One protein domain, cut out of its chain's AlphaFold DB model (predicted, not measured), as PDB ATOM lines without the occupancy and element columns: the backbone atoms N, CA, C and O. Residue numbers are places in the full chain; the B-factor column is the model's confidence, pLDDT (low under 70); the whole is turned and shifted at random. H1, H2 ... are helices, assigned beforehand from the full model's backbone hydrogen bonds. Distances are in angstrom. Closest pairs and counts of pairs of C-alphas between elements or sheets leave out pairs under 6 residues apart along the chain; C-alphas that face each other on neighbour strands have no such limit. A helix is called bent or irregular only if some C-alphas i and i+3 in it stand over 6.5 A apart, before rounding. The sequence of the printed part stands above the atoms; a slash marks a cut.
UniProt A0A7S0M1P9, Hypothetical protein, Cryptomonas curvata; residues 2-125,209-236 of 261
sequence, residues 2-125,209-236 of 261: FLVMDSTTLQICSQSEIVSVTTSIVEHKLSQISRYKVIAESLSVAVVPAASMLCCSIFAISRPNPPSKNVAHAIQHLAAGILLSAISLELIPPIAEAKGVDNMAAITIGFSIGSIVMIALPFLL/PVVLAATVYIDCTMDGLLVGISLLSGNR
ATOM      1  N   PHE A   2     -40.602  38.574 -42.886       42.75
ATOM      2  CA  PHE A   2     -40.458  37.103 -42.841       42.75
ATOM      3  C   PHE A   2     -39.018  36.581 -42.627       42.75
ATOM      4  O   PHE A   2     -38.839  35.566 -41.976       42.75
ATOM      5  N   LEU A   3     -37.984  37.307 -43.071       43.28
ATOM      6  CA  LEU A   3     -36.573  36.903 -42.887       43.28
ATOM      7  C   LEU A   3     -35.967  37.245 -41.510       43.28
ATOM      8  O   LEU A   3     -34.872  36.797 -41.198       43.28
ATOM      9  N   VAL A   4     -36.660  38.029 -40.674       48.34
ATOM     10  CA  VAL A   4     -36.171  38.407 -39.329       48.34
ATOM     11  C   VAL A   4     -36.719  37.467 -38.242       48.34
ATOM     12  O   VAL A   4     -36.181  37.422 -37.140       48.34
ATOM     13  N   MET A   5     -37.745  36.664 -38.552       47.56
ATOM     14  CA  MET A   5     -38.304  35.684 -37.611       47.56
ATOM     15  C   MET A   5     -37.537  34.358 -37.546       47.56
ATOM     16  O   MET A   5     -37.720  33.631 -36.575       47.56
ATOM     17  N   ASP A   6     -36.673  34.058 -38.519       54.34
ATOM     18  CA  ASP A   6     -36.008  32.749 -38.633       54.34
ATOM     19  C   ASP A   6     -34.776  32.627 -37.712       54.34
ATOM     20  O   ASP A   6     -34.516  31.596 -37.095       54.34
ATOM     21  N   SER A   7     -34.037  33.727 -37.521       53.25
ATOM     22  CA  SER A   7     -32.825  33.713 -36.689       53.25
ATOM     23  C   SER A   7     -33.120  33.687 -35.186       53.25
ATOM     24  O   SER A   7     -32.312  33.167 -34.419       53.25
ATOM     25  N   THR A   8     -34.252  34.241 -34.742       56.66
ATOM     26  CA  THR A   8     -34.634  34.264 -33.320       56.66
ATOM     27  C   THR A   8     -35.315  32.970 -32.885       56.66
ATOM     28  O   THR A   8     -35.084  32.516 -31.766       56.66
ATOM     29  N   THR A   9     -36.081  32.311 -33.759       56.31
ATOM     30  CA  THR A   9     -36.690  31.002 -33.451       56.31
ATOM     31  C   THR A   9     -35.659  29.874 -33.389       56.31
ATOM     32  O   THR A   9     -35.734  29.052 -32.475       56.31
ATOM     33  N   LEU A  10     -34.636  29.875 -34.255       54.88
ATOM     34  CA  LEU A  10     -33.522  28.916 -34.169       54.88
ATOM     35  C   LEU A  10     -32.719  29.054 -32.865       54.88
ATOM     36  O   LEU A  10     -32.311  28.053 -32.271       54.88
ATOM     37  N   GLN A  11     -32.538  30.283 -32.375       56.50
ATOM     38  CA  GLN A  11     -31.789  30.531 -31.144       56.50
ATOM     39  C   GLN A  11     -32.566  30.103 -29.885       56.50
ATOM     40  O   GLN A  11     -31.971  29.588 -28.937       56.50
ATOM     41  N   ILE A  12     -33.895  30.251 -29.893       57.41
ATOM     42  CA  ILE A  12     -34.771  29.788 -28.805       57.41
ATOM     43  C   ILE A  12     -34.849  28.251 -28.784       57.41
ATOM     44  O   ILE A  12     -34.848  27.651 -27.709       57.41
ATOM     45  N   CYS A  13     -34.838  27.601 -29.954       56.19
ATOM     46  CA  CYS A  13     -34.874  26.141 -30.052       56.19
ATOM     47  C   CYS A  13     -33.588  25.497 -29.493       56.19
ATOM     48  O   CYS A  13     -33.668  24.615 -28.638       56.19
ATOM     49  N   SER A  14     -32.407  26.028 -29.840       61.34
ATOM     50  CA  SER A  14     -31.121  25.543 -29.308       61.34
ATOM     51  C   SER A  14     -30.975  25.761 -27.793       61.34
ATOM     52  O   SER A  14     -30.479  24.890 -27.079       61.34
ATOM     53  N   GLN A  15     -31.471  26.885 -27.266       60.53
ATOM     54  CA  GLN A  15     -31.509  27.126 -25.819       60.53
ATOM     55  C   GLN A  15     -32.423  26.132 -25.087       60.53
ATOM     56  O   GLN A  15     -32.059  25.648 -24.015       60.53
ATOM     57  N   SER A  16     -33.579  25.785 -25.662       67.69
ATOM     58  CA  SER A  16     -34.516  24.844 -25.034       67.69
ATOM     59  C   SER A  16     -33.966  23.413 -24.934       67.69
ATOM     60  O   SER A  16     -34.166  22.756 -23.910       67.69
ATOM     61  N   GLU A  17     -33.190  22.960 -25.925       70.31
ATOM     62  CA  GLU A  17     -32.512  21.657 -25.875       70.31
ATOM     63  C   GLU A  17     -31.374  21.643 -24.849       70.31
ATOM     64  O   GLU A  17     -31.256  20.695 -24.073       70.31
ATOM     65  N   ILE A  18     -30.578  22.714 -24.768       69.94
ATOM     66  CA  ILE A  18     -29.484  22.812 -23.788       69.94
ATOM     67  C   ILE A  18     -30.036  22.809 -22.355       69.94
ATOM     68  O   ILE A  18     -29.487  22.132 -21.480       69.94
ATOM     69  N   VAL A  19     -31.148  23.509 -22.104       74.50
ATOM     70  CA  VAL A  19     -31.816  23.499 -20.792       74.50
ATOM     71  C   VAL A  19     -32.370  22.106 -20.474       74.50
ATOM     72  O   VAL A  19     -32.156  21.623 -19.364       74.50
ATOM     73  N   SER A  20     -32.993  21.424 -21.440       73.31
ATOM     74  CA  SER A  20     -33.538  20.070 -21.257       73.31
ATOM     75  C   SER A  20     -32.459  19.009 -20.988       73.31
ATOM     76  O   SER A  20     -32.615  18.158 -20.108       73.31
ATOM     77  N   VAL A  21     -31.319  19.080 -21.680       75.94
ATOM     78  CA  VAL A  21     -30.188  18.173 -21.431       75.94
ATOM     79  C   VAL A  21     -29.593  18.435 -20.049       75.94
ATOM     80  O   VAL A  21     -29.331  17.492 -19.299       75.94
ATOM     81  N   THR A  22     -29.451  19.701 -19.656       70.06
ATOM     82  CA  THR A  22     -28.886  20.058 -18.348       70.06
ATOM     83  C   THR A  22     -29.792  19.613 -17.195       70.06
ATOM     84  O   THR A  22     -29.290  19.060 -16.213       70.06
ATOM     85  N   THR A  23     -31.118  19.764 -17.310       74.75
ATOM     86  CA  THR A  23     -32.057  19.287 -16.279       74.75
ATOM     87  C   THR A  23     -32.045  17.764 -16.153       74.75
ATOM     88  O   THR A  23     -31.994  17.259 -15.033       74.75
ATOM     89  N   SER A  24     -31.967  17.024 -17.265       72.75
ATOM     90  CA  SER A  24     -31.894  15.553 -17.236       72.75
ATOM     91  C   SER A  24     -30.637  15.019 -16.527       72.75
ATOM     92  O   SER A  24     -30.704  14.056 -15.759       72.75
ATOM     93  N   ILE A  25     -29.485  15.678 -16.710       76.50
ATOM     94  CA  ILE A  25     -28.220  15.301 -16.061       76.50
ATOM     95  C   ILE A  25     -28.272  15.593 -14.556       76.50
ATOM     96  O   ILE A  25     -27.788  14.791 -13.749       76.50
ATOM     97  N   VAL A  26     -28.872  16.722 -14.168       77.94
ATOM     98  CA  VAL A  26     -29.033  17.114 -12.761       77.94
ATOM     99  C   VAL A  26     -30.000  16.174 -12.039       77.94
ATOM    100  O   VAL A  26     -29.664  15.691 -10.957       77.94
ATOM    101  N   GLU A  27     -31.139  15.826 -12.643       74.50
ATOM    102  CA  GLU A  27     -32.075  14.855 -12.062       74.50
ATOM    103  C   GLU A  27     -31.457  13.462 -11.926       74.50
ATOM    104  O   GLU A  27     -31.607  12.814 -10.887       74.50
ATOM    105  N   HIS A  28     -30.682  13.013 -12.918       77.19
ATOM    106  CA  HIS A  28     -29.982  11.735 -12.829       77.19
ATOM    107  C   HIS A  28     -28.940  11.728 -11.692       77.19
ATOM    108  O   HIS A  28     -28.839  10.755 -10.940       77.19
ATOM    109  N   LYS A  29     -28.191  12.823 -11.504       74.44
ATOM    110  CA  LYS A  29     -27.230  12.973 -10.394       74.44
ATOM    111  C   LYS A  29     -27.929  13.028  -9.030       74.44
ATOM    112  O   LYS A  29     -27.463  12.383  -8.093       74.44
ATOM    113  N   LEU A  30     -29.053  13.735  -8.918       73.25
ATOM    114  CA  LEU A  30     -29.858  13.800  -7.691       73.25
ATOM    115  C   LEU A  30     -30.486  12.441  -7.347       73.25
ATOM    116  O   LEU A  30     -30.440  12.024  -6.189       73.25
ATOM    117  N   SER A  31     -30.982  11.708  -8.351       75.75
ATOM    118  CA  SER A  31     -31.476  10.331  -8.209       75.75
ATOM    119  C   SER A  31     -30.400   9.401  -7.652       75.75
ATOM    120  O   SER A  31     -30.664   8.613  -6.744       75.75
ATOM    121  N   GLN A  32     -29.172   9.510  -8.162       79.44
ATOM    122  CA  GLN A  32     -28.038   8.729  -7.675       79.44
ATOM    123  C   GLN A  32     -27.727   9.062  -6.209       79.44
ATOM    124  O   GLN A  32     -27.671   8.157  -5.382       79.44
ATOM    125  N   ILE A  33     -27.614  10.347  -5.857       78.81
ATOM    126  CA  ILE A  33     -27.327  10.789  -4.479       78.81
ATOM    127  C   ILE A  33     -28.400  10.296  -3.494       78.81
ATOM    128  O   ILE A  33     -28.069   9.815  -2.411       78.81
ATOM    129  N   SER A  34     -29.678  10.352  -3.882       82.38
ATOM    130  CA  SER A  34     -30.788   9.853  -3.065       82.38
ATOM    131  C   SER A  34     -30.678   8.346  -2.795       82.38
ATOM    132  O   SER A  34     -30.817   7.919  -1.648       82.38
ATOM    133  N   ARG A  35     -30.322   7.540  -3.807       77.38
ATOM    134  CA  ARG A  35     -30.125   6.089  -3.639       77.38
ATOM    135  C   ARG A  35     -28.987   5.767  -2.672       77.38
ATOM    136  O   ARG A  35     -29.166   4.915  -1.806       77.38
ATOM    137  N   TYR A  36     -27.850   6.460  -2.766       78.25
ATOM    138  CA  TYR A  36     -26.734   6.242  -1.835       78.25
ATOM    139  C   TYR A  36     -27.111   6.573  -0.393       78.25
ATOM    140  O   TYR A  36     -26.693   5.862   0.518       78.25
ATOM    141  N   LYS A  37     -27.934   7.605  -0.183       81.50
ATOM    142  CA  LYS A  37     -28.423   7.958   1.151       81.50
ATOM    143  C   LYS A  37     -29.305   6.854   1.742       81.50
ATOM    144  O   LYS A  37     -29.056   6.429   2.864       81.50
ATOM    145  N   VAL A  38     -30.257   6.327   0.966       77.88
ATOM    146  CA  VAL A  38     -31.126   5.215   1.399       77.88
ATOM    147  C   VAL A  38     -30.310   3.956   1.702       77.88
ATOM    148  O   VAL A  38     -30.561   3.283   2.701       77.88
ATOM    149  N   ILE A  39     -29.301   3.648   0.880       80.12
ATOM    150  CA  ILE A  39     -28.406   2.504   1.110       80.12
ATOM    151  C   ILE A  39     -27.583   2.707   2.385       80.12
ATOM    152  O   ILE A  39     -27.488   1.783   3.186       80.12
ATOM    153  N   ALA A  40     -27.011   3.893   2.601       77.81
ATOM    154  CA  ALA A  40     -26.225   4.188   3.797       77.81
ATOM    155  C   ALA A  40     -27.072   4.114   5.079       77.81
ATOM    156  O   ALA A  40     -26.624   3.551   6.077       77.81
ATOM    157  N   GLU A  41     -28.309   4.618   5.044       76.69
ATOM    158  CA  GLU A  41     -29.256   4.516   6.160       76.69
ATOM    159  C   GLU A  41     -29.644   3.054   6.420       76.69
ATOM    160  O   GLU A  41     -29.514   2.577   7.548       76.69
ATOM    161  N   SER A  42     -29.994   2.299   5.376       74.81
ATOM    162  CA  SER A  42     -30.308   0.865   5.487       74.81
ATOM    163  C   SER A  42     -29.129   0.062   6.039       74.81
ATOM    164  O   SER A  42     -29.299  -0.798   6.902       74.81
ATOM    165  N   LEU A  43     -27.912   0.376   5.585       77.19
ATOM    166  CA  LEU A  43     -26.685  -0.256   6.055       77.19
ATOM    167  C   LEU A  43     -26.434   0.064   7.528       77.19
ATOM    168  O   LEU A  43     -26.115  -0.837   8.295       77.19
ATOM    169  N   SER A  44     -26.615   1.320   7.947       78.56
ATOM    170  CA  SER A  44     -26.440   1.709   9.350       78.56
ATOM    171  C   SER A  44     -27.399   0.965  10.282       78.56
ATOM    172  O   SER A  44     -27.003   0.543  11.369       78.56
ATOM    173  N   VAL A  45     -28.629   0.721   9.823       74.88
ATOM    174  CA  VAL A  45     -29.639  -0.034  10.571       74.88
ATOM    175  C   VAL A  45     -29.309  -1.526  10.589       74.88
ATOM    176  O   VAL A  45     -29.554  -2.173  11.600       74.88
ATOM    177  N   ALA A  46     -28.712  -2.067   9.523       72.94
ATOM    178  CA  ALA A  46     -28.301  -3.471   9.441       72.94
ATOM    179  C   ALA A  46     -27.003  -3.780  10.213       72.94
ATOM    180  O   ALA A  46     -26.823  -4.889  10.719       72.94
ATOM    181  N   VAL A  47     -26.097  -2.807  10.345       80.62
ATOM    182  CA  VAL A  47     -24.824  -2.978  11.066       80.62
ATOM    183  C   VAL A  47     -25.054  -3.224  12.554       80.62
ATOM    184  O   VAL A  47     -24.341  -4.023  13.153       80.62
ATOM    185  N   VAL A  48     -26.055  -2.578  13.153       80.69
ATOM    186  CA  VAL A  48     -26.377  -2.719  14.581       80.69
ATOM    187  C   VAL A  48     -26.706  -4.176  14.973       80.69
ATOM    188  O   VAL A  48     -26.025  -4.698  15.856       80.69
ATOM    189  N   PRO A  49     -27.658  -4.879  14.327       76.94
ATOM    190  CA  PRO A  49     -27.918  -6.296  14.584       76.94
ATOM    191  C   PRO A  49     -26.758  -7.220  14.186       76.94
ATOM    192  O   PRO A  49     -26.483  -8.189  14.889       76.94
ATOM    193  N   ALA A  50     -26.023  -6.921  13.110       72.81
ATOM    194  CA  ALA A  50     -24.858  -7.724  12.729       72.81
ATOM    195  C   ALA A  50     -23.733  -7.644  13.782       72.81
ATOM    196  O   ALA A  50     -23.154  -8.660  14.174       72.81
ATOM    197  N   ALA A  51     -23.454  -6.441  14.289       80.00
ATOM    198  CA  ALA A  51     -22.497  -6.222  15.367       80.00
ATOM    199  C   ALA A  51     -22.978  -6.858  16.678       80.00
ATOM    200  O   ALA A  51     -22.171  -7.421  17.416       80.00
ATOM    201  N   SER A  52     -24.283  -6.814  16.956       83.25
ATOM    202  CA  SER A  52     -24.866  -7.428  18.148       83.25
ATOM    203  C   SER A  52     -24.750  -8.954  18.119       83.25
ATOM    204  O   SER A  52     -24.271  -9.539  19.092       83.25
ATOM    205  N   MET A  53     -25.057  -9.583  16.977       78.44
ATOM    206  CA  MET A  53     -24.817 -11.006  16.724       78.44
ATOM    207  C   MET A  53     -23.357 -11.376  16.961       78.44
ATOM    208  O   MET A  53     -23.063 -12.339  17.670       78.44
ATOM    209  N   LEU A  54     -22.441 -10.599  16.382       76.00
ATOM    210  CA  LEU A  54     -21.007 -10.849  16.461       76.00
ATOM    211  C   LEU A  54     -20.499 -10.738  17.905       76.00
ATOM    212  O   LEU A  54     -19.819 -11.645  18.387       76.00
ATOM    213  N   CYS A  55     -20.886  -9.687  18.631       82.88
ATOM    214  CA  CYS A  55     -20.546  -9.501  20.041       82.88
ATOM    215  C   CYS A  55     -21.101 -10.629  20.923       82.88
ATOM    216  O   CYS A  55     -20.370 -11.186  21.746       82.88
ATOM    217  N   CYS A  56     -22.369 -11.008  20.738       79.12
ATOM    218  CA  CYS A  56     -22.994 -12.108  21.473       79.12
ATOM    219  C   CYS A  56     -22.336 -13.459  21.167       79.12
ATOM    220  O   CYS A  56     -22.121 -14.247  22.089       79.12
ATOM    221  N   SER A  57     -21.950 -13.708  19.914       76.88
ATOM    222  CA  SER A  57     -21.226 -14.918  19.515       76.88
ATOM    223  C   SER A  57     -19.833 -14.983  20.152       76.88
ATOM    224  O   SER A  57     -19.470 -16.008  20.732       76.88
ATOM    225  N   ILE A  58     -19.066 -13.882  20.140       81.25
ATOM    226  CA  ILE A  58     -17.762 -13.800  20.828       81.25
ATOM    227  C   ILE A  58     -17.933 -14.059  22.330       81.25
ATOM    228  O   ILE A  58     -17.168 -14.823  22.925       81.25
ATOM    229  N   PHE A  59     -18.957 -13.465  22.945       83.50
ATOM    230  CA  PHE A  59     -19.259 -13.662  24.361       83.50
ATOM    231  C   PHE A  59     -19.633 -15.114  24.685       83.50
ATOM    232  O   PHE A  59     -19.170 -15.657  25.689       83.50
ATOM    233  N   ALA A  60     -20.432 -15.759  23.833       76.56
ATOM    234  CA  ALA A  60     -20.796 -17.163  23.978       76.56
ATOM    235  C   ALA A  60     -19.566 -18.080  23.873       76.56
ATOM    236  O   ALA A  60     -19.403 -18.963  24.715       76.56
ATOM    237  N   ILE A  61     -18.668 -17.822  22.912       77.12
ATOM    238  CA  ILE A  61     -17.407 -18.566  22.733       77.12
ATOM    239  C   ILE A  61     -16.462 -18.376  23.926       77.12
ATOM    240  O   ILE A  61     -15.767 -19.305  24.331       77.12
ATOM    241  N   SER A  62     -16.463 -17.186  24.529       84.38
ATOM    242  CA  SER A  62     -15.591 -16.854  25.663       84.38
ATOM    243  C   SER A  62     -16.005 -17.531  26.977       84.38
ATOM    244  O   SER A  62     -15.243 -17.502  27.945       84.38
ATOM    245  N   ARG A  63     -17.199 -18.140  27.058       78.06
ATOM    246  CA  ARG A  63     -17.634 -18.834  28.277       78.06
ATOM    247  C   ARG A  63     -17.097 -20.273  28.328       78.06
ATOM    248  O   ARG A  63     -17.385 -21.063  27.435       78.06
ATOM    249  N   PRO A  64     -16.406 -20.673  29.414       81.38
ATOM    250  CA  PRO A  64     -15.804 -22.008  29.526       81.38
ATOM    251  C   PRO A  64     -16.830 -23.143  29.689       81.38
ATOM    252  O   PRO A  64     -16.539 -24.301  29.377       81.38
ATOM    253  N   ASN A  65     -18.037 -22.820  30.164       81.31
ATOM    254  CA  ASN A  65     -19.104 -23.786  30.405       81.31
ATOM    255  C   ASN A  65     -20.313 -23.487  29.506       81.31
ATOM    256  O   ASN A  65     -20.811 -22.356  29.541       81.31
ATOM    257  N   PRO A  66     -20.814 -24.477  28.740       79.06
ATOM    258  CA  PRO A  66     -22.030 -24.300  27.958       79.06
ATOM    259  C   PRO A  66     -23.237 -24.072  28.886       79.06
ATOM    260  O   PRO A  66     -23.253 -24.578  30.015       79.06
ATOM    261  N   PRO A  67     -24.256 -23.316  28.439       78.38
ATOM    262  CA  PRO A  67     -25.480 -23.137  29.209       78.38
ATOM    263  C   PRO A  67     -26.180 -24.481  29.429       78.38
ATOM    264  O   PRO A  67     -26.081 -25.407  28.622       78.38
ATOM    265  N   SER A  68     -26.911 -24.591  30.539       85.62
ATOM    266  CA  SER A  68     -27.694 -25.791  30.821       85.62
ATOM    267  C   SER A  68     -28.783 -25.986  29.758       85.62
ATOM    268  O   SER A  68     -29.319 -25.019  29.213       85.62
ATOM    269  N   LYS A  69     -29.141 -27.247  29.478       85.06
ATOM    270  CA  LYS A  69     -30.145 -27.605  28.455       85.06
ATOM    271  C   LYS A  69     -31.469 -26.853  28.642       85.06
ATOM    272  O   LYS A  69     -32.066 -26.404  27.671       85.06
ATOM    273  N   ASN A  70     -31.878 -26.649  29.894       86.00
ATOM    274  CA  ASN A  70     -33.107 -25.934  30.240       86.00
ATOM    275  C   ASN A  70     -33.031 -24.446  29.874       86.00
ATOM    276  O   ASN A  70     -34.001 -23.889  29.370       86.00
ATOM    277  N   VAL A  71     -31.877 -23.809  30.101       81.31
ATOM    278  CA  VAL A  71     -31.664 -22.398  29.757       81.31
ATOM    279  C   VAL A  71     -31.621 -22.225  28.245       81.31
ATOM    280  O   VAL A  71     -32.267 -21.320  27.733       81.31
ATOM    281  N   ALA A  72     -30.931 -23.112  27.523       80.69
ATOM    282  CA  ALA A  72     -30.909 -23.076  26.062       80.69
ATOM    283  C   ALA A  72     -32.326 -23.200  25.472       80.69
ATOM    284  O   ALA A  72     -32.714 -22.386  24.642       80.69
ATOM    285  N   HIS A  73     -33.125 -24.149  25.968       82.50
ATOM    286  CA  HIS A  73     -34.510 -24.341  25.530       82.50
ATOM    287  C   HIS A  73     -35.409 -23.132  25.853       82.50
ATOM    288  O   HIS A  73     -36.212 -22.705  25.026       82.50
ATOM    289  N   ALA A  74     -35.249 -22.534  27.039       83.12
ATOM    290  CA  ALA A  74     -35.984 -21.328  27.420       83.12
ATOM    291  C   ALA A  74     -35.617 -20.120  26.540       83.12
ATOM    292  O   ALA A  74     -36.501 -19.387  26.105       83.12
ATOM    293  N   ILE A  75     -34.327 -19.939  26.242       80.69
ATOM    294  CA  ILE A  75     -33.811 -18.882  25.357       80.69
ATOM    295  C   ILE A  75     -34.340 -19.071  23.930       80.69
ATOM    296  O   ILE A  75     -34.770 -18.100  23.317       80.69
ATOM    297  N   GLN A  76     -34.386 -20.305  23.420       84.19
ATOM    298  CA  GLN A  76     -34.947 -20.606  22.097       84.19
ATOM    299  C   GLN A  76     -36.442 -20.277  22.007       84.19
ATOM    300  O   GLN A  76     -36.867 -19.618  21.060       84.19
ATOM    301  N   HIS A  77     -37.244 -20.669  23.002       85.00
ATOM    302  CA  HIS A  77     -38.665 -20.306  23.033       85.00
ATOM    303  C   HIS A  77     -38.889 -18.800  23.175       85.00
ATOM    304  O   HIS A  77     -39.818 -18.262  22.571       85.00
ATOM    305  N   LEU A  78     -38.042 -18.118  23.949       83.62
ATOM    306  CA  LEU A  78     -38.082 -16.667  24.075       83.62
ATOM    307  C   LEU A  78     -37.787 -15.985  22.733       83.62
ATOM    308  O   LEU A  78     -38.550 -15.111  22.333       83.62
ATOM    309  N   ALA A  79     -36.727 -16.407  22.033       80.44
ATOM    310  CA  ALA A  79     -36.369 -15.886  20.714       80.44
ATOM    311  C   ALA A  79     -37.523 -16.072  19.718       80.44
ATOM    312  O   ALA A  79     -38.004 -15.099  19.144       80.44
ATOM    313  N   ALA A  80     -38.069 -17.290  19.626       83.81
ATOM    314  CA  ALA A  80     -39.207 -17.584  18.757       83.81
ATOM    315  C   ALA A  80     -40.436 -16.706  19.066       83.81
ATOM    316  O   ALA A  80     -41.113 -16.242  18.149       83.81
ATOM    317  N   GLY A  81     -40.722 -16.446  20.348       83.06
ATOM    318  CA  GLY A  81     -41.821 -15.569  20.759       83.06
ATOM    319  C   GLY A  81     -41.605 -14.098  20.386       83.06
ATOM    320  O   GLY A  81     -42.542 -13.437  19.935       83.06
ATOM    321  N   ILE A  82     -40.379 -13.586  20.541       81.81
ATOM    322  CA  ILE A  82     -40.019 -12.208  20.167       81.81
ATOM    323  C   ILE A  82     -40.092 -12.034  18.647       81.81
ATOM    324  O   ILE A  82     -40.724 -11.083  18.182       81.81
ATOM    325  N   LEU A  83     -39.531 -12.977  17.886       82.56
ATOM    326  CA  LEU A  83     -39.592 -12.993  16.428       82.56
ATOM    327  C   LEU A  83     -41.043 -13.016  15.928       82.56
ATOM    328  O   LEU A  83     -41.432 -12.185  15.110       82.56
ATOM    329  N   LEU A  84     -41.880 -13.907  16.470       83.19
ATOM    330  CA  LEU A  84     -43.293 -14.004  16.093       83.19
ATOM    331  C   LEU A  84     -44.070 -12.711  16.396       83.19
ATOM    332  O   LEU A  84     -44.932 -12.305  15.612       83.19
ATOM    333  N   SER A  85     -43.758 -12.048  17.513       85.44
ATOM    334  CA  SER A  85     -44.344 -10.753  17.874       85.44
ATOM    335  C   SER A  85     -43.956  -9.658  16.874       85.44
ATOM    336  O   SER A  85     -44.823  -8.937  16.382       85.44
ATOM    337  N   ALA A  86     -42.672  -9.574  16.511       83.69
ATOM    338  CA  ALA A  86     -42.178  -8.608  15.531       83.69
ATOM    339  C   ALA A  86     -42.809  -8.826  14.145       83.69
ATOM    340  O   ALA A  86     -43.341  -7.888  13.555       83.69
ATOM    341  N   ILE A  87     -42.837 -10.078  13.676       84.00
ATOM    342  CA  ILE A  87     -43.493 -10.475  12.423       84.00
ATOM    343  C   ILE A  87     -44.967 -10.053  12.439       84.00
ATOM    344  O   ILE A  87     -45.448  -9.469  11.473       84.00
ATOM    345  N   SER A  88     -45.680 -10.285  13.544       85.12
ATOM    346  CA  SER A  88     -47.094  -9.910  13.661       85.12
ATOM    347  C   SER A  88     -47.302  -8.395  13.551       85.12
ATOM    348  O   SER A  88     -48.213  -7.956  12.856       85.12
ATOM    349  N   LEU A  89     -46.455  -7.585  14.193       85.50
ATOM    350  CA  LEU A  89     -46.569  -6.122  14.156       85.50
ATOM    351  C   LEU A  89     -46.263  -5.525  12.777       85.50
ATOM    352  O   LEU A  89     -46.840  -4.494  12.440       85.50
ATOM    353  N   GLU A  90     -45.420  -6.179  11.980       81.75
ATOM    354  CA  GLU A  90     -45.070  -5.731  10.627       81.75
ATOM    355  C   GLU A  90     -46.022  -6.260   9.550       81.75
ATOM    356  O   GLU A  90     -46.261  -5.580   8.556       81.75
ATOM    357  N   LEU A  91     -46.612  -7.446   9.736       81.56
ATOM    358  CA  LEU A  91     -47.581  -8.010   8.788       81.56
ATOM    359  C   LEU A  91     -48.997  -7.468   8.978       81.56
ATOM    360  O   LEU A  91     -49.742  -7.374   8.002       81.56
ATOM    361  N   ILE A  92     -49.389  -7.091  10.199       86.88
ATOM    362  CA  ILE A  92     -50.745  -6.586  10.460       86.88
ATOM    363  C   ILE A  92     -51.059  -5.307   9.663       86.88
ATOM    364  O   ILE A  92     -52.129  -5.272   9.052       86.88
ATOM    365  N   PRO A  93     -50.203  -4.263   9.614       85.81
ATOM    366  CA  PRO A  93     -50.533  -3.037   8.891       85.81
ATOM    367  C   PRO A  93     -50.734  -3.249   7.377       85.81
ATOM    368  O   PRO A  93     -51.778  -2.821   6.881       85.81
ATOM    369  N   PRO A  94     -49.852  -3.969   6.648       79.38
ATOM    370  CA  PRO A  94     -50.076  -4.301   5.240       79.38
ATOM    371  C   PRO A  94     -51.343  -5.127   5.000       79.38
ATOM    372  O   PRO A  94     -52.063  -4.873   4.037       79.38
ATOM    373  N   ILE A  95     -51.654  -6.086   5.881       82.94
ATOM    374  CA  ILE A  95     -52.879  -6.897   5.777       82.94
ATOM    375  C   ILE A  95     -54.126  -6.033   6.008       82.94
ATOM    376  O   ILE A  95     -55.129  -6.204   5.320       82.94
ATOM    377  N   ALA A  96     -54.072  -5.089   6.950       88.94
ATOM    378  CA  ALA A  96     -55.182  -4.188   7.246       88.94
ATOM    379  C   ALA A  96     -55.420  -3.143   6.138       88.94
ATOM    380  O   ALA A  96     -56.551  -2.690   5.952       88.94
ATOM    381  N   GLU A  97     -54.371  -2.746   5.414       88.94
ATOM    382  CA  GLU A  97     -54.451  -1.791   4.305       88.94
ATOM    383  C   GLU A  97     -54.820  -2.453   2.965       88.94
ATOM    384  O   GLU A  97     -55.441  -1.817   2.108       88.94
ATOM    385  N   ALA A  98     -54.514  -3.741   2.801       86.25
ATOM    386  CA  ALA A  98     -54.865  -4.528   1.627       86.25
ATOM    387  C   ALA A  98     -56.391  -4.689   1.480       86.25
ATOM    388  O   ALA A  98     -57.010  -5.618   1.997       86.25
ATOM    389  N   LYS A  99     -57.025  -3.793   0.715       88.56
ATOM    390  CA  LYS A  99     -58.414  -3.963   0.270       88.56
ATOM    391  C   LYS A  99     -58.458  -4.920  -0.924       88.56
ATOM    392  O   LYS A  99     -57.763  -4.700  -1.914       88.56
ATOM    393  N   GLY A 100     -59.305  -5.944  -0.839       90.12
ATOM    394  CA  GLY A 100     -59.540  -6.917  -1.911       90.12
ATOM    395  C   GLY A 100     -58.901  -8.284  -1.657       90.12
ATOM    396  O   GLY A 100     -57.849  -8.398  -1.029       90.12
ATOM    397  N   VAL A 101     -59.560  -9.332  -2.159       91.81
ATOM    398  CA  VAL A 101     -59.120 -10.729  -1.998       91.81
ATOM    399  C   VAL A 101     -57.788 -11.008  -2.696       91.81
ATOM    400  O   VAL A 101     -56.981 -11.769  -2.168       91.81
ATOM    401  N   ASP A 102     -57.516 -10.329  -3.813       86.75
ATOM    402  CA  ASP A 102     -56.309 -10.539  -4.620       86.75
ATOM    403  C   ASP A 102     -55.035 -10.114  -3.875       86.75
ATOM    404  O   ASP A 102     -54.048 -10.849  -3.841       86.75
ATOM    405  N   ASN A 103     -55.076  -8.965  -3.191       79.75
ATOM    406  CA  ASN A 103     -53.947  -8.461  -2.403       79.75
ATOM    407  C   ASN A 103     -53.676  -9.343  -1.178       79.75
ATOM    408  O   ASN A 103     -52.524  -9.635  -0.855       79.75
ATOM    409  N   MET A 104     -54.735  -9.818  -0.519       81.56
ATOM    410  CA  MET A 104     -54.595 -10.700   0.638       81.56
ATOM    411  C   MET A 104     -54.062 -12.082   0.231       81.56
ATOM    412  O   MET A 104     -53.215 -12.647   0.930       81.56
ATOM    413  N   ALA A 105     -54.480 -12.595  -0.932       86.62
ATOM    414  CA  ALA A 105     -53.929 -13.815  -1.513       86.62
ATOM    415  C   ALA A 105     -52.443 -13.647  -1.857       86.62
ATOM    416  O   ALA A 105     -51.642 -14.505  -1.496       86.62
ATOM    417  N   ALA A 106     -52.052 -12.524  -2.468       83.50
ATOM    418  CA  ALA A 106     -50.657 -12.241  -2.801       83.50
ATOM    419  C   ALA A 106     -49.751 -12.195  -1.557       83.50
ATOM    420  O   ALA A 106     -48.705 -12.846  -1.543       83.50
ATOM    421  N   ILE A 107     -50.172 -11.503  -0.488       82.00
ATOM    422  CA  ILE A 107     -49.440 -11.461   0.793       82.00
ATOM    423  C   ILE A 107     -49.313 -12.871   1.387       82.00
ATOM    424  O   ILE A 107     -48.222 -13.285   1.781       82.00
ATOM    425  N   THR A 108     -50.407 -13.638   1.403       85.75
ATOM    426  CA  THR A 108     -50.426 -15.004   1.953       85.75
ATOM    427  C   THR A 108     -49.505 -15.946   1.179       85.75
ATOM    428  O   THR A 108     -48.749 -16.712   1.782       85.75
ATOM    429  N   ILE A 109     -49.531 -15.882  -0.154       88.62
ATOM    430  CA  ILE A 109     -48.684 -16.697  -1.031       88.62
ATOM    431  C   ILE A 109     -47.215 -16.306  -0.853       88.62
ATOM    432  O   ILE A 109     -46.383 -17.186  -0.647       88.62
ATOM    433  N   GLY A 110     -46.897 -15.008  -0.857       84.44
ATOM    434  CA  GLY A 110     -45.533 -14.519  -0.649       84.44
ATOM    435  C   GLY A 110     -44.950 -14.968   0.693       84.44
ATOM    436  O   GLY A 110     -43.849 -15.521   0.735       84.44
ATOM    437  N   PHE A 111     -45.715 -14.823   1.779       83.56
ATOM    438  CA  PHE A 111     -45.314 -15.280   3.111       83.56
ATOM    439  C   PHE A 111     -45.135 -16.806   3.182       83.56
ATOM    440  O   PHE A 111     -44.156 -17.296   3.751       83.56
ATOM    441  N   SER A 112     -46.048 -17.566   2.567       84.69
ATOM    442  CA  SER A 112     -45.986 -19.032   2.539       84.69
ATOM    443  C   SER A 112     -44.771 -19.531   1.760       84.69
ATOM    444  O   SER A 112     -44.054 -20.404   2.242       84.69
ATOM    445  N   ILE A 113     -44.492 -18.946   0.590       86.00
ATOM    446  CA  ILE A 113     -43.309 -19.273  -0.214       86.00
ATOM    447  C   ILE A 113     -42.036 -18.958   0.575       86.00
ATOM    448  O   ILE A 113     -41.165 -19.818   0.673       86.00
ATOM    449  N   GLY A 114     -41.940 -17.772   1.187       81.50
ATOM    450  CA  GLY A 114     -40.792 -17.406   2.023       81.50
ATOM    451  C   GLY A 114     -40.568 -18.388   3.177       81.50
ATOM    452  O   GLY A 114     -39.446 -18.843   3.395       81.50
ATOM    453  N   SER A 115     -41.646 -18.791   3.854       81.25
ATOM    454  CA  SER A 115     -41.603 -19.779   4.940       81.25
ATOM    455  C   SER A 115     -41.150 -21.160   4.453       81.25
ATOM    456  O   SER A 115     -40.300 -21.786   5.082       81.25
ATOM    457  N   ILE A 116     -41.663 -21.627   3.307       84.25
ATOM    458  CA  ILE A 116     -41.247 -22.896   2.689       84.25
ATOM    459  C   ILE A 116     -39.765 -22.851   2.320       84.25
ATOM    460  O   ILE A 116     -39.048 -23.804   2.607       84.25
ATOM    461  N   VAL A 117     -39.287 -21.752   1.729       85.00
ATOM    462  CA  VAL A 117     -37.867 -21.580   1.386       85.00
ATOM    463  C   VAL A 117     -36.996 -21.636   2.644       85.00
ATOM    464  O   VAL A 117     -36.002 -22.359   2.654       85.00
ATOM    465  N   MET A 118     -37.393 -20.959   3.728       82.38
ATOM    466  CA  MET A 118     -36.674 -21.005   5.010       82.38
ATOM    467  C   MET A 118     -36.619 -22.415   5.613       82.38
ATOM    468  O   MET A 118     -35.582 -22.817   6.135       82.38
ATOM    469  N   ILE A 119     -37.693 -23.202   5.484       83.31
ATOM    470  CA  ILE A 119     -37.736 -24.608   5.926       83.31
ATOM    471  C   ILE A 119     -36.933 -25.527   4.991       83.31
ATOM    472  O   ILE A 119     -36.364 -26.518   5.443       83.31
ATOM    473  N   ALA A 120     -36.877 -25.220   3.693       83.38
ATOM    474  CA  ALA A 120     -36.189 -26.023   2.683       83.38
ATOM    475  C   ALA A 120     -34.666 -25.817   2.678       83.38
ATOM    476  O   ALA A 120     -33.931 -26.727   2.290       83.38
ATOM    477  N   LEU A 121     -34.174 -24.654   3.124       82.31
ATOM    478  CA  LEU A 121     -32.743 -24.328   3.171       82.31
ATOM    479  C   LEU A 121     -31.890 -25.380   3.911       82.31
ATOM    480  O   LEU A 121     -30.891 -25.809   3.336       82.31
ATOM    481  N   PRO A 122     -32.269 -25.873   5.110       78.62
ATOM    482  CA  PRO A 122     -31.565 -26.969   5.782       78.62
ATOM    483  C   PRO A 122     -31.440 -28.254   4.950       78.62
ATOM    484  O   PRO A 122     -30.430 -28.948   5.040       78.62
ATOM    485  N   PHE A 123     -32.445 -28.575   4.127       84.50
ATOM    486  CA  PHE A 123     -32.411 -29.748   3.248       84.50
ATOM    487  C   PHE A 123     -31.511 -29.517   2.029       84.50
ATOM    488  O   PHE A 123     -30.781 -30.419   1.624       84.50
ATOM    489  N   LEU A 124     -31.539 -28.305   1.466       82.19
ATOM    490  CA  LEU A 124     -30.734 -27.899   0.308       82.19
ATOM    491  C   LEU A 124     -29.246 -27.760   0.635       82.19
ATOM    492  O   LEU A 124     -28.407 -28.133  -0.180       82.19
ATOM    493  N   LEU A 125     -28.918 -27.253   1.824       85.31
ATOM    494  CA  LEU A 125     -27.534 -27.105   2.283       85.31
ATOM    495  C   LEU A 125     -26.875 -28.442   2.640       85.31
ATOM    496  O   LEU A 125     -25.686 -28.464   2.945       85.31
ATOM    497  N   PRO A 209     -38.639   3.643  12.919       60.34
ATOM    498  CA  PRO A 209     -39.407   2.889  13.905       60.34
ATOM    499  C   PRO A 209     -38.461   2.242  14.925       60.34
ATOM    500  O   PRO A 209     -38.019   1.107  14.775       60.34
ATOM    501  N   VAL A 210     -38.146   2.984  15.992       60.38
ATOM    502  CA  VAL A 210     -37.220   2.578  17.067       60.38
ATOM    503  C   VAL A 210     -37.612   1.225  17.664       60.38
ATOM    504  O   VAL A 210     -36.750   0.451  18.061       60.38
ATOM    505  N   VAL A 211     -38.911   0.917  17.677       54.44
ATOM    506  CA  VAL A 211     -39.439  -0.364  18.153       54.44
ATOM    507  C   VAL A 211     -38.994  -1.521  17.261       54.44
ATOM    508  O   VAL A 211     -38.533  -2.523  17.791       54.44
ATOM    509  N   LEU A 212     -39.054  -1.365  15.934       55.00
ATOM    510  CA  LEU A 212     -38.589  -2.375  14.980       55.00
ATOM    511  C   LEU A 212     -37.071  -2.547  15.051       55.00
ATOM    512  O   LEU A 212     -36.570  -3.665  15.086       55.00
ATOM    513  N   ALA A 213     -36.327  -1.444  15.148       59.19
ATOM    514  CA  ALA A 213     -34.881  -1.518  15.339       59.19
ATOM    515  C   ALA A 213     -34.521  -2.262  16.641       59.19
ATOM    516  O   ALA A 213     -33.597  -3.072  16.655       59.19
ATOM    517  N   ALA A 214     -35.277  -2.034  17.721       62.09
ATOM    518  CA  ALA A 214     -35.074  -2.712  18.996       62.09
ATOM    519  C   ALA A 214     -35.443  -4.205  18.943       62.09
ATOM    520  O   ALA A 214     -34.690  -5.021  19.473       62.09
ATOM    521  N   THR A 215     -36.554  -4.590  18.306       59.34
ATOM    522  CA  THR A 215     -36.940  -6.006  18.194       59.34
ATOM    523  C   THR A 215     -35.980  -6.788  17.306       59.34
ATOM    524  O   THR A 215     -35.533  -7.854  17.721       59.34
ATOM    525  N   VAL A 216     -35.586  -6.235  16.155       64.75
ATOM    526  CA  VAL A 216     -34.573  -6.830  15.265       64.75
ATOM    527  C   VAL A 216     -33.229  -6.951  15.980       64.75
ATOM    528  O   VAL A 216     -32.567  -7.979  15.877       64.75
ATOM    529  N   TYR A 217     -32.827  -5.939  16.758       66.75
ATOM    530  CA  TYR A 217     -31.603  -6.010  17.554       66.75
ATOM    531  C   TYR A 217     -31.643  -7.147  18.577       66.75
ATOM    532  O   TYR A 217     -30.669  -7.892  18.682       66.75
ATOM    533  N   ILE A 218     -32.752  -7.293  19.313       64.69
ATOM    534  CA  ILE A 218     -32.918  -8.351  20.316       64.69
ATOM    535  C   ILE A 218     -32.907  -9.729  19.647       64.69
ATOM    536  O   ILE A 218     -32.181 -10.614  20.096       64.69
ATOM    537  N   ASP A 219     -33.651  -9.900  18.560       68.44
ATOM    538  CA  ASP A 219     -33.705 -11.146  17.795       68.44
ATOM    539  C   ASP A 219     -32.315 -11.544  17.279       68.44
ATOM    540  O   ASP A 219     -31.814 -12.629  17.569       68.44
ATOM    541  N   CYS A 220     -31.595 -10.589  16.686       59.94
ATOM    542  CA  CYS A 220     -30.227 -10.803  16.232       59.94
ATOM    543  C   CYS A 220     -29.269 -11.123  17.392       59.94
ATOM    544  O   CYS A 220     -28.473 -12.053  17.284       59.94
ATOM    545  N   THR A 221     -29.353 -10.449  18.548       60.75
ATOM    546  CA  THR A 221     -28.520 -10.829  19.710       60.75
ATOM    547  C   THR A 221     -28.787 -12.257  20.180       60.75
ATOM    548  O   THR A 221     -27.854 -12.964  20.565       60.75
ATOM    549  N   MET A 222     -30.048 -12.689  20.145       63.38
ATOM    550  CA  MET A 222     -30.472 -14.015  20.584       63.38
ATOM    551  C   MET A 222     -29.997 -15.097  19.615       63.38
ATOM    552  O   MET A 222     -29.406 -16.085  20.052       63.38
ATOM    553  N   ASP A 223     -30.153 -14.871  18.314       64.88
ATOM    554  CA  ASP A 223     -29.683 -15.769  17.262       64.88
ATOM    555  C   ASP A 223     -28.152 -15.890  17.255       64.88
ATOM    556  O   ASP A 223     -27.619 -17.002  17.235       64.88
ATOM    557  N   GLY A 224     -27.418 -14.779  17.390       61.06
ATOM    558  CA  GLY A 224     -25.953 -14.802  17.500       61.06
ATOM    559  C   GLY A 224     -25.455 -15.546  18.745       61.06
ATOM    560  O   GLY A 224     -24.468 -16.284  18.692       61.06
ATOM    561  N   LEU A 225     -26.169 -15.416  19.867       59.12
ATOM    562  CA  LEU A 225     -25.885 -16.155  21.097       59.12
ATOM    563  C   LEU A 225     -26.165 -17.658  20.937       59.12
ATOM    564  O   LEU A 225     -25.350 -18.482  21.359       59.12
ATOM    565  N   LEU A 226     -27.283 -18.028  20.307       62.06
ATOM    566  CA  LEU A 226     -27.662 -19.422  20.060       62.06
ATOM    567  C   LEU A 226     -26.700 -20.121  19.093       62.06
ATOM    568  O   LEU A 226     -26.284 -21.249  19.371       62.06
ATOM    569  N   VAL A 227     -26.281 -19.448  18.017       69.38
ATOM    570  CA  VAL A 227     -25.245 -19.951  17.098       69.38
ATOM    571  C   VAL A 227     -23.935 -20.193  17.853       69.38
ATOM    572  O   VAL A 227     -23.367 -21.282  17.753       69.38
ATOM    573  N   GLY A 228     -23.495 -19.241  18.685       65.44
ATOM    574  CA  GLY A 228     -22.290 -19.394  19.507       65.44
ATOM    575  C   GLY A 228     -22.359 -20.586  20.474       65.44
ATOM    576  O   GLY A 228     -21.402 -21.352  20.589       65.44
ATOM    577  N   ILE A 229     -23.508 -20.806  21.123       67.81
ATOM    578  CA  ILE A 229     -23.741 -21.963  22.008       67.81
ATOM    579  C   ILE A 229     -23.724 -23.288  21.229       67.81
ATOM    580  O   ILE A 229     -23.169 -24.280  21.719       67.81
ATOM    581  N   SER A 230     -24.312 -23.318  20.030       61.53
ATOM    582  CA  SER A 230     -24.305 -24.494  19.148       61.53
ATOM    583  C   SER A 230     -22.883 -24.877  18.734       61.53
ATOM    584  O   SER A 230     -22.512 -26.047  18.840       61.53
ATOM    585  N   LEU A 231     -22.055 -23.895  18.358       64.31
ATOM    586  CA  LEU A 231     -20.643 -24.115  18.024       64.31
ATOM    587  C   LEU A 231     -19.846 -24.646  19.226       64.31
ATOM    588  O   LEU A 231     -19.061 -25.586  19.085       64.31
ATOM    589  N   LEU A 232     -20.095 -24.115  20.429       62.12
ATOM    590  CA  LEU A 232     -19.448 -24.595  21.656       62.12
ATOM    591  C   LEU A 232     -19.839 -26.040  22.008       62.12
ATOM    592  O   LEU A 232     -19.034 -26.801  22.550       62.12
ATOM    593  N   SER A 233     -21.087 -26.412  21.719       62.66
ATOM    594  CA  SER A 233     -21.635 -27.736  22.025       62.66
ATOM    595  C   SER A 233     -21.164 -28.803  21.032       62.66
ATOM    596  O   SER A 233     -20.928 -29.944  21.437       62.66
ATOM    597  N   GLY A 234     -20.961 -28.439  19.761       52.47
ATOM    598  CA  GLY A 234     -20.484 -29.351  18.713       52.47
ATOM    599  C   GLY A 234     -19.082 -29.916  18.968       52.47
ATOM    600  O   GLY A 234     -18.834 -31.094  18.717       52.47
ATOM    601  N   ASN A 235     -18.183 -29.133  19.574       51.06
ATOM    602  CA  ASN A 235     -16.796 -29.553  19.809       51.06
ATOM    603  C   ASN A 235     -16.614 -30.631  20.894       51.06
ATOM    604  O   ASN A 235     -15.527 -31.191  21.019       51.06
ATOM    605  N   ARG A 236     -17.649 -30.958  21.683       49.97
ATOM    606  CA  ARG A 236     -17.539 -31.976  22.748       49.97
ATOM    607  C   ARG A 236     -17.967 -33.384  22.329       49.97
ATOM    608  O   ARG A 236     -17.770 -34.313  23.107       49.97
TER     609      ARG A 236
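This is residues 2 to 125 and 209 to 236 of the 261 residues of the protein "Hypothetical protein" of Cryptomonas curvata (UniProt A0A7S0M1P9). One very long helix, H1, sticks out as a free arm for most of its length; at its far end H4 packs between the last part of H1 and H2, and H3 folds back from the end of H2 as a second, shorter arm. The printed part has 152 residues with four named helices, H1 to H4 in order, and no named strand: the class is all helix. It is extended, with a radius of gyration of the C-alphas of 27.2 A and spans of 97 by 44 by 34 A, the arm of H1 making the length.

H1, residues 6 to 61, begins at C-alpha 6 (-36.008, 32.749, -38.633) and is 82.1 A long, with a kink of 26 degrees near residue 46. H2, residues 69 to 97, is 42.9 A long. H3, residues 101 to 124, is 33.3 A long, has a kink of 26 degrees near residue 118 and is only just irregular: C-alphas 119 and 122 are 6.6 A apart. H4, residues 210 to 234, is 36.1 A long and ends at C-alpha 234 (-20.484, -29.351, 18.713).

H1 touches H4 with residues 45 to 61 alone, the closest C-alphas being those of Met 53 and Gly 224, 4.0 A apart. Their lines stand at a steep tilt of 47 degrees, the same way. H2 touches H4, closest at the C-alphas of Ala 79 and Asp 219, 6.2 A, at a shallow tilt of 32 degrees, only just short of steep, opposite ways. H2 and H3 are close but not clearly touching, closest at the C-alphas of Ile 95 and Met 104, 6.6 A. H1 is apart from H2 and H3, and H3 from H4. Every O i to N i+4 pair is within hydrogen-bond range in H4, against 49 of 52 in H1, 23 of 25 in H2 and 18 of 20 in H3.

The C-alphas of Phe 2 and Arg 236, the two farthest apart, are 98.0 A apart. Residues 2 to 44 and 112 to 125 stand free. Residues 126 to 208 are not printed, with 34.3 A between C-alphas 125 and 209. Of the links printed whole, H2 to H3 is tight and H1 to H2 short. The model's pLDDT is under 70 at residues 2 to 16, 18 and 209 to 236.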